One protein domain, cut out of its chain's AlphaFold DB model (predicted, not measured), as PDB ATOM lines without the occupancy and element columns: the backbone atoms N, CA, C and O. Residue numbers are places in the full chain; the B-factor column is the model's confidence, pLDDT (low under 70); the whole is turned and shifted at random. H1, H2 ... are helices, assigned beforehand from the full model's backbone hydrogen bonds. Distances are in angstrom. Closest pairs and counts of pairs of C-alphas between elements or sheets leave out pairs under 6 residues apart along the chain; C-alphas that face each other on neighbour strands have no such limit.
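AT A GLANCE: This is residues 121 to 179 of the 632 residues of an uncharacterized protein of Folsomia candida (UniProt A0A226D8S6). A helical hairpin, H2 and H3, makes the middle, and H1 and H4 turn away from its open end as two separate arms, of which residues 121 to 126 and 174 to 179 stick out. The printed part has 59 residues with four named helices, H1 to H4, and no named strand: all helix. It is loose, with a radius of gyration of the C-alphas of 12.9 A and spans of 32 by 25 by 21 A.

IN THESE COORDINATES: H1, residues 121 to 132, begins at C-alpha 121 (24.746, -39.364, 46.783) and is 16.5 A long. H2, residues 137 to 150, is 19.8 A. H3 is residues 154 to 163, 14.7 A. H4, residues 169 to 178, is 14.0 A and ends at C-alpha 178 (37.237, -30.789, 22.163).

HOW THE PARTS SIT: H1 and H2 are close but not clearly touching, the closest C-alphas, Ser 130 and Ile 140, 7.4 A apart, at a steep tilt of 63 degrees. H2 and H3, a hairpin, touch at Gln 145 and Ala 157, closest C-alphas 4.8 A apart, at a shallow tilt of 18 degrees, opposite ways. H3 and H4 touch only at the corner, closest C-alphas Thr 163 and Pro 170, 5.4 A, and are only just about perpendicular at 71 degrees. H1 is apart from H3 and H4. In H1, H2, H3 and H4 every O i to N i+4 pair is within hydrogen-bond range.

THE WHOLE: The C-alphas farthest apart, Ala 132 and Ser 179, are 34.8 A apart. The printed part has no cut, and its three links are tight. Residue 179 is under pLDDT 70.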
ATOM      1  N   THR A 121      24.162 -39.619  45.459       86.81
ATOM      2  CA  THR A 121      24.746 -39.364  46.783       86.81
ATOM      3  C   THR A 121      26.098 -38.659  46.669       86.81
ATOM      4  O   THR A 121      26.310 -37.670  47.360       86.81
ATOM      5  N   GLN A 122      26.960 -39.087  45.740       87.44
ATOM      6  CA  GLN A 122      28.246 -38.431  45.463       87.44
ATOM      7  C   GLN A 122      28.067 -36.964  45.057       87.44
ATOM      8  O   GLN A 122      28.784 -36.098  45.552       87.44
ATOM      9  N   ARG A 123      27.085 -36.663  44.190       87.06
ATOM     10  CA  ARG A 123      26.766 -35.280  43.799       87.06
ATOM     11  C   ARG A 123      26.279 -34.440  44.973       87.06
ATOM     12  O   ARG A 123      26.697 -33.297  45.073       87.06
ATOM     13  N   ARG A 124      25.426 -34.992  45.848       87.12
ATOM     14  CA  ARG A 124      24.977 -34.294  47.066       87.12
ATOM     15  C   ARG A 124      26.158 -33.979  47.979       87.12
ATOM     16  O   ARG A 124      26.402 -32.814  48.237       87.12
ATOM     17  N   ALA A 125      26.967 -34.979  48.324       85.94
ATOM     18  CA  ALA A 125      28.144 -34.780  49.169       85.94
ATOM     19  C   ALA A 125      29.153 -33.775  48.572       85.94
ATOM     20  O   ALA A 125      29.720 -32.959  49.293       85.94
ATOM     21  N   ALA A 126      29.367 -33.798  47.251       86.44
ATOM     22  CA  ALA A 126      30.221 -32.826  46.571       86.44
ATOM     23  C   ALA A 126      29.611 -31.410  46.532       86.44
ATOM     24  O   ALA A 126      30.345 -30.431  46.652       86.44
ATOM     25  N   ALA A 127      28.288 -31.289  46.381       87.50
ATOM     26  CA  ALA A 127      27.578 -30.012  46.423       87.50
ATOM     27  C   ALA A 127      27.581 -29.406  47.833       87.50
ATOM     28  O   ALA A 127      27.795 -28.202  47.971       87.50
ATOM     29  N   ASP A 128      27.426 -30.236  48.865       89.25
ATOM     30  CA  ASP A 128      27.522 -29.826  50.266       89.25
ATOM     31  C   ASP A 128      28.931 -29.293  50.567       89.25
ATOM     32  O   ASP A 128      29.079 -28.202  51.113       89.25
ATOM     33  N   LEU A 129      29.977 -29.999  50.108       88.25
ATOM     34  CA  LEU A 129      31.370 -29.548  50.216       88.25
ATOM     35  C   LEU A 129      31.617 -28.229  49.463       88.25
ATOM     36  O   LEU A 129      32.284 -27.338  49.980       88.25
ATOM     37  N   SER A 130      31.084 -28.092  48.245       89.12
ATOM     38  CA  SER A 130      31.206 -26.854  47.465       89.12
ATOM     39  C   SER A 130      30.535 -25.679  48.175       89.12
ATOM     40  O   SER A 130      31.116 -24.596  48.260       89.12
ATOM     41  N   SER A 131      29.342 -25.906  48.727       88.81
ATOM     42  CA  SER A 131      28.558 -24.885  49.423       88.81
ATOM     43  C   SER A 131      29.227 -24.453  50.728       88.81
ATOM     44  O   SER A 131      29.319 -23.256  50.991       88.81
ATOM     45  N   ALA A 132      29.770 -25.403  51.500       88.69
ATOM     46  CA  ALA A 132      30.518 -25.126  52.728       88.69
ATOM     47  C   ALA A 132      31.755 -24.239  52.485       88.69
ATOM     48  O   ALA A 132      32.124 -23.433  53.334       88.69
ATOM     49  N   GLU A 133      32.368 -24.343  51.303       86.56
ATOM     50  CA  GLU A 133      33.547 -23.566  50.908       86.56
ATOM     51  C   GLU A 133      33.208 -22.298  50.099       86.56
ATOM     52  O   GLU A 133      34.077 -21.721  49.436       86.56
ATOM     53  N   GLY A 134      31.945 -21.857  50.125       86.50
ATOM     54  CA  GLY A 134      31.494 -20.637  49.447       86.50
ATOM     55  C   GLY A 134      31.559 -20.721  47.920       86.50
ATOM     56  O   GLY A 134      31.727 -19.703  47.254       86.50
ATOM     57  N   ASN A 135      31.472 -21.931  47.357       85.50
ATOM     58  CA  ASN A 135      31.528 -22.212  45.920       85.50
ATOM     59  C   ASN A 135      32.779 -21.655  45.217       85.50
ATOM     60  O   ASN A 135      32.727 -21.294  44.042       85.50
ATOM     61  N   ASN A 136      33.920 -21.591  45.915       87.25
ATOM     62  CA  ASN A 136      35.172 -21.095  45.349       87.25
ATOM     63  C   ASN A 136      35.947 -22.213  44.608       87.25
ATOM     64  O   ASN A 136      36.601 -23.045  45.252       87.25
ATOM     65  N   PRO A 137      35.968 -22.222  43.259       83.31
ATOM     66  CA  PRO A 137      36.570 -23.309  42.490       83.31
ATOM     67  C   PRO A 137      38.089 -23.390  42.672       83.31
ATOM     68  O   PRO A 137      38.643 -24.486  42.678       83.31
ATOM     69  N   ASN A 138      38.777 -22.262  42.874       85.69
ATOM     70  CA  ASN A 138      40.231 -22.248  43.043       85.69
ATOM     71  C   ASN A 138      40.645 -22.900  44.367       85.69
ATOM     72  O   ASN A 138      41.607 -23.670  44.400       85.69
ATOM     73  N   LYS A 139      39.895 -22.635  45.444       85.50
ATOM     74  CA  LYS A 139      40.133 -23.232  46.765       85.50
ATOM     75  C   LYS A 139      39.925 -24.748  46.723       85.50
ATOM     76  O   LYS A 139      40.796 -25.501  47.161       85.50
ATOM     77  N   ILE A 140      38.830 -25.192  46.105       90.00
ATOM     78  CA  ILE A 140      38.485 -26.613  45.962       90.00
ATOM     79  C   ILE A 140      39.494 -27.340  45.061       90.00
ATOM     80  O   ILE A 140      39.984 -28.408  45.422       90.00
ATOM     81  N   LEU A 141      39.879 -26.755  43.922       88.88
ATOM     82  CA  LEU A 141      40.883 -27.339  43.025       88.88
ATOM     83  C   LEU A 141      42.262 -27.418  43.688       88.88
ATOM     84  O   LEU A 141      42.960 -28.419  43.534       88.88
ATOM     85  N   ARG A 142      42.657 -26.411  44.476       88.44
ATOM     86  CA  ARG A 142      43.916 -26.444  45.231       88.44
ATOM     87  C   ARG A 142      43.893 -27.519  46.320       88.44
ATOM     88  O   ARG A 142      44.885 -28.229  46.481       88.44
ATOM     89  N   ALA A 143      42.766 -27.690  47.010       89.25
ATOM     90  CA  ALA A 143      42.570 -28.777  47.967       89.25
ATOM     91  C   ALA A 143      42.632 -30.154  47.282       89.25
ATOM     92  O   ALA A 143      43.363 -31.034  47.738       89.25
ATOM     93  N   ALA A 144      41.965 -30.316  46.135       90.62
ATOM     94  CA  ALA A 144      42.011 -31.532  45.325       90.62
ATOM     95  C   ALA A 144      43.433 -31.845  44.831       90.62
ATOM     96  O   ALA A 144      43.860 -32.999  44.855       90.62
ATOM     97  N   GLN A 145      44.206 -30.823  44.450       91.94
ATOM     98  CA  GLN A 145      45.610 -30.972  44.074       91.94
ATOM     99  C   GLN A 145      46.460 -31.502  45.239       91.94
ATOM    100  O   GLN A 145      47.273 -32.409  45.054       91.94
ATOM    101  N   ILE A 146      46.291 -30.939  46.440       91.06
ATOM    102  CA  ILE A 146      47.015 -31.369  47.646       91.06
ATOM    103  C   ILE A 146      46.619 -32.800  48.018       91.06
ATOM    104  O   ILE A 146      47.497 -33.617  48.299       91.06
ATOM    105  N   ALA A 147      45.326 -33.123  47.962       91.62
ATOM    106  CA  ALA A 147      44.823 -34.472  48.193       91.62
ATOM    107  C   ALA A 147      45.420 -35.476  47.193       91.62
ATOM    108  O   ALA A 147      45.922 -36.516  47.611       91.62
ATOM    109  N   ALA A 148      45.473 -35.131  45.900       90.94
ATOM    110  CA  ALA A 148      46.080 -35.963  44.862       90.94
ATOM    111  C   ALA A 148      47.583 -36.202  45.097       90.94
ATOM    112  O   ALA A 148      48.058 -37.324  44.920       90.94
ATOM    113  N   LYS A 149      48.331 -35.182  45.549       90.50
ATOM    114  CA  LYS A 149      49.749 -35.334  45.929       90.50
ATOM    115  C   LYS A 149      49.918 -36.271  47.123       90.50
ATOM    116  O   LYS A 149      50.748 -37.174  47.068       90.50
ATOM    117  N   ARG A 150      49.121 -36.079  48.180       91.31
ATOM    118  CA  ARG A 150      49.155 -36.908  49.398       91.31
ATOM    119  C   ARG A 150      48.736 -38.354  49.132       91.31
ATOM    120  O   ARG A 150      49.261 -39.255  49.766       91.31
ATOM    121  N   SER A 151      47.850 -38.581  48.164       90.25
ATOM    122  CA  SER A 151      47.426 -39.918  47.740       90.25
ATOM    123  C   SER A 151      48.328 -40.546  46.666       90.25
ATOM    124  O   SER A 151      47.918 -41.521  46.040       90.25
ATOM    125  N   GLY A 152      49.490 -39.956  46.354       89.25
ATOM    126  CA  GLY A 152      50.445 -40.488  45.370       89.25
ATOM    127  C   GLY A 152      50.033 -40.372  43.894       89.25
ATOM    128  O   GLY A 152      50.743 -40.868  43.022       89.25
ATOM    129  N   LYS A 153      48.928 -39.688  43.571       90.44
ATOM    130  CA  LYS A 153      48.418 -39.510  42.197       90.44
ATOM    131  C   LYS A 153      49.112 -38.328  41.512       90.44
ATOM    132  O   LYS A 153      48.520 -37.259  41.336       90.44
ATOM    133  N   LYS A 154      50.388 -38.517  41.156       88.25
ATOM    134  CA  LYS A 154      51.275 -37.463  40.627       88.25
ATOM    135  C   LYS A 154      50.715 -36.788  39.368       88.25
ATOM    136  O   LYS A 154      50.632 -35.563  39.344       88.25
ATOM    137  N   ASP A 155      50.243 -37.559  38.390       87.25
ATOM    138  CA  ASP A 155      49.739 -37.014  37.118       87.25
ATOM    139  C   ASP A 155      48.475 -36.171  37.300       87.25
ATOM    140  O   ASP A 155      48.365 -35.067  36.764       87.25
ATOM    141  N   LEU A 156      47.545 -36.634  38.142       87.94
ATOM    142  CA  LEU A 156      46.330 -35.888  38.470       87.94
ATOM    143  C   LEU A 156      46.667 -34.538  39.120       87.94
ATOM    144  O   LEU A 156      46.077 -33.514  38.779       87.94
ATOM    145  N   ALA A 157      47.654 -34.510  40.018       89.31
ATOM    146  CA  ALA A 157      48.106 -33.275  40.645       89.31
ATOM    147  C   ALA A 157      48.765 -32.299  39.652       89.31
ATOM    148  O   ALA A 157      48.624 -31.084  39.821       89.31
ATOM    149  N   VAL A 158      49.469 -32.804  38.632       89.25
ATOM    150  CA  VAL A 158      50.055 -31.987  37.555       89.25
ATOM    151  C   VAL A 158      48.957 -31.398  36.673       89.25
ATOM    152  O   VAL A 158      48.963 -30.194  36.423       89.25
ATOM    153  N   ILE A 159      47.964 -32.196  36.279       87.25
ATOM    154  CA  ILE A 159      46.846 -31.725  35.449       87.25
ATOM    155  C   ILE A 159      46.052 -30.632  36.176       87.25
ATOM    156  O   ILE A 159      45.817 -29.568  35.605       87.25
ATOM    157  N   ILE A 160      45.710 -30.839  37.454       89.31
ATOM    158  CA  ILE A 160      45.013 -29.828  38.269       89.31
ATOM    159  C   ILE A 160      45.881 -28.566  38.453       89.31
ATOM    160  O   ILE A 160      45.371 -27.450  38.511       89.31
ATOM    161  N   SER A 161      47.209 -28.707  38.528       87.56
ATOM    162  CA  SER A 161      48.110 -27.546  38.589       87.56
ATOM    163  C   SER A 161      48.085 -26.722  37.306       87.56
ATOM    164  O   SER A 161      48.089 -25.494  37.349       87.56
ATOM    165  N   GLU A 162      48.014 -27.404  36.167       85.81
ATOM    166  CA  GLU A 162      48.051 -26.772  34.858       85.81
ATOM    167  C   GLU A 162      46.725 -26.064  34.555       85.81
ATOM    168  O   GLU A 162      46.730 -25.010  33.922       85.81
ATOM    169  N   THR A 163      45.591 -26.566  35.065       85.56
ATOM    170  CA  THR A 163      44.300 -25.866  34.959       85.56
ATOM    171  C   THR A 163      44.263 -24.575  35.781       85.56
ATOM    172  O   THR A 163      43.623 -23.617  35.354       85.56
ATOM    173  N   LEU A 164      44.989 -24.513  36.902       84.25
ATOM    174  CA  LEU A 164      45.064 -23.344  37.791       84.25
ATOM    175  C   LEU A 164      46.107 -22.290  37.374       84.25
ATOM    176  O   LEU A 164      46.156 -21.213  37.961       84.25
ATOM    177  N   ARG A 165      46.947 -22.570  36.370       84.94
ATOM    178  CA  ARG A 165      48.092 -21.718  35.995       84.94
ATOM    179  C   ARG A 165      47.702 -20.332  35.465       84.94
ATOM    180  O   ARG A 165      48.492 -19.399  35.553       84.94
ATOM    181  N   SER A 166      46.519 -20.199  34.869       81.94
ATOM    182  CA  SER A 166      45.971 -18.927  34.382       81.94
ATOM    183  C   SER A 166      44.455 -19.050  34.172       81.94
ATOM    184  O   SER A 166      44.016 -20.100  33.695       81.94
ATOM    185  N   PRO A 167      43.656 -17.987  34.402       79.44
ATOM    186  CA  PRO A 167      42.207 -18.002  34.164       79.44
ATOM    187  C   PRO A 167      41.804 -18.405  32.734       79.44
ATOM    188  O   PRO A 167      40.755 -19.004  32.523       79.44
ATOM    189  N   ALA A 168      42.656 -18.143  31.734       81.31
ATOM    190  CA  ALA A 168      42.401 -18.504  30.337       81.31
ATOM    191  C   ALA A 168      42.797 -19.954  29.982       81.31
ATOM    192  O   ALA A 168      42.524 -20.430  28.872       81.31
ATOM    193  N   ARG A 169      43.493 -20.664  30.878       84.56
ATOM    194  CA  ARG A 169      44.083 -21.980  30.602       84.56
ATOM    195  C   ARG A 169      43.045 -23.101  30.471       84.56
ATOM    196  O   ARG A 169      43.165 -23.839  29.489       84.56
ATOM    197  N   PRO A 170      41.996 -23.195  31.318       83.88
ATOM    198  CA  PRO A 170      40.911 -24.162  31.130       83.88
ATOM    199  C   PRO A 170      40.263 -24.053  29.745       83.88
ATOM    200  O   PRO A 170      40.077 -25.056  29.061       83.88
ATOM    201  N   SER A 171      40.031 -22.828  29.266       80.00
ATOM    202  CA  SER A 171      39.470 -22.568  27.935       80.00
ATOM    203  C   SER A 171      40.393 -23.015  26.796       80.00
ATOM    204  O   SER A 171      39.911 -23.535  25.790       80.00
ATOM    205  N   LYS A 172      41.718 -22.852  26.939       81.56
ATOM    206  CA  LYS A 172      42.714 -23.344  25.964       81.56
ATOM    207  C   LYS A 172      42.809 -24.875  25.956       81.56
ATOM    208  O   LYS A 172      42.908 -25.460  24.882       81.56
ATOM    209  N   ILE A 173      42.764 -25.511  27.129       83.38
ATOM    210  CA  ILE A 173      42.761 -26.976  27.273       83.38
ATOM    211  C   ILE A 173      41.489 -27.554  26.647       83.38
ATOM    212  O   ILE A 173      41.582 -28.439  25.802       83.38
ATOM    213  N   ARG A 174      40.319 -26.982  26.963       81.44
ATOM    214  CA  ARG A 174      39.036 -27.356  26.352       81.44
ATOM    215  C   ARG A 174      39.100 -27.269  24.830       81.44
ATOM    216  O   ARG A 174      38.686 -28.194  24.147       81.44
ATOM    217  N   ARG A 175      39.664 -26.180  24.297       76.81
ATOM    218  CA  ARG A 175      39.795 -25.993  22.849       76.81
ATOM    219  C   ARG A 175      40.669 -27.062  22.201       76.81
ATOM    220  O   ARG A 175      40.338 -27.463  21.111       76.81
ATOM    221  N   LYS A 176      41.738 -27.535  22.849       78.06
ATOM    222  CA  LYS A 176      42.590 -28.611  22.307       78.06
ATOM    223  C   LYS A 176      41.987 -30.010  22.445       78.06
ATOM    224  O   LYS A 176      42.259 -30.853  21.605       78.06
ATOM    225  N   LEU A 177      41.234 -30.266  23.517       76.12
ATOM    226  CA  LEU A 177      40.636 -31.579  23.784       76.12
ATOM    227  C   LEU A 177      39.330 -31.805  23.013       76.12
ATOM    228  O   LEU A 177      39.005 -32.942  22.702       76.12
ATOM    229  N   PHE A 178      38.589 -30.729  22.727       72.69
ATOM    230  CA  PHE A 178      37.237 -30.789  22.163       72.69
ATOM    231  C   PHE A 178      37.051 -29.934  20.902       72.69
ATOM    232  O   PHE A 178      35.920 -29.759  20.456       72.69
ATOM    233  N   SER A 179      38.111 -29.366  20.312       61.75
ATOM    234  CA  SER A 179      38.008 -28.916  18.921       61.75
ATOM    235  C   SER A 179      37.784 -30.150  18.056       61.75
ATOM    236  O   SER A 179      38.686 -30.987  17.968       61.75
TER     237      SER A 179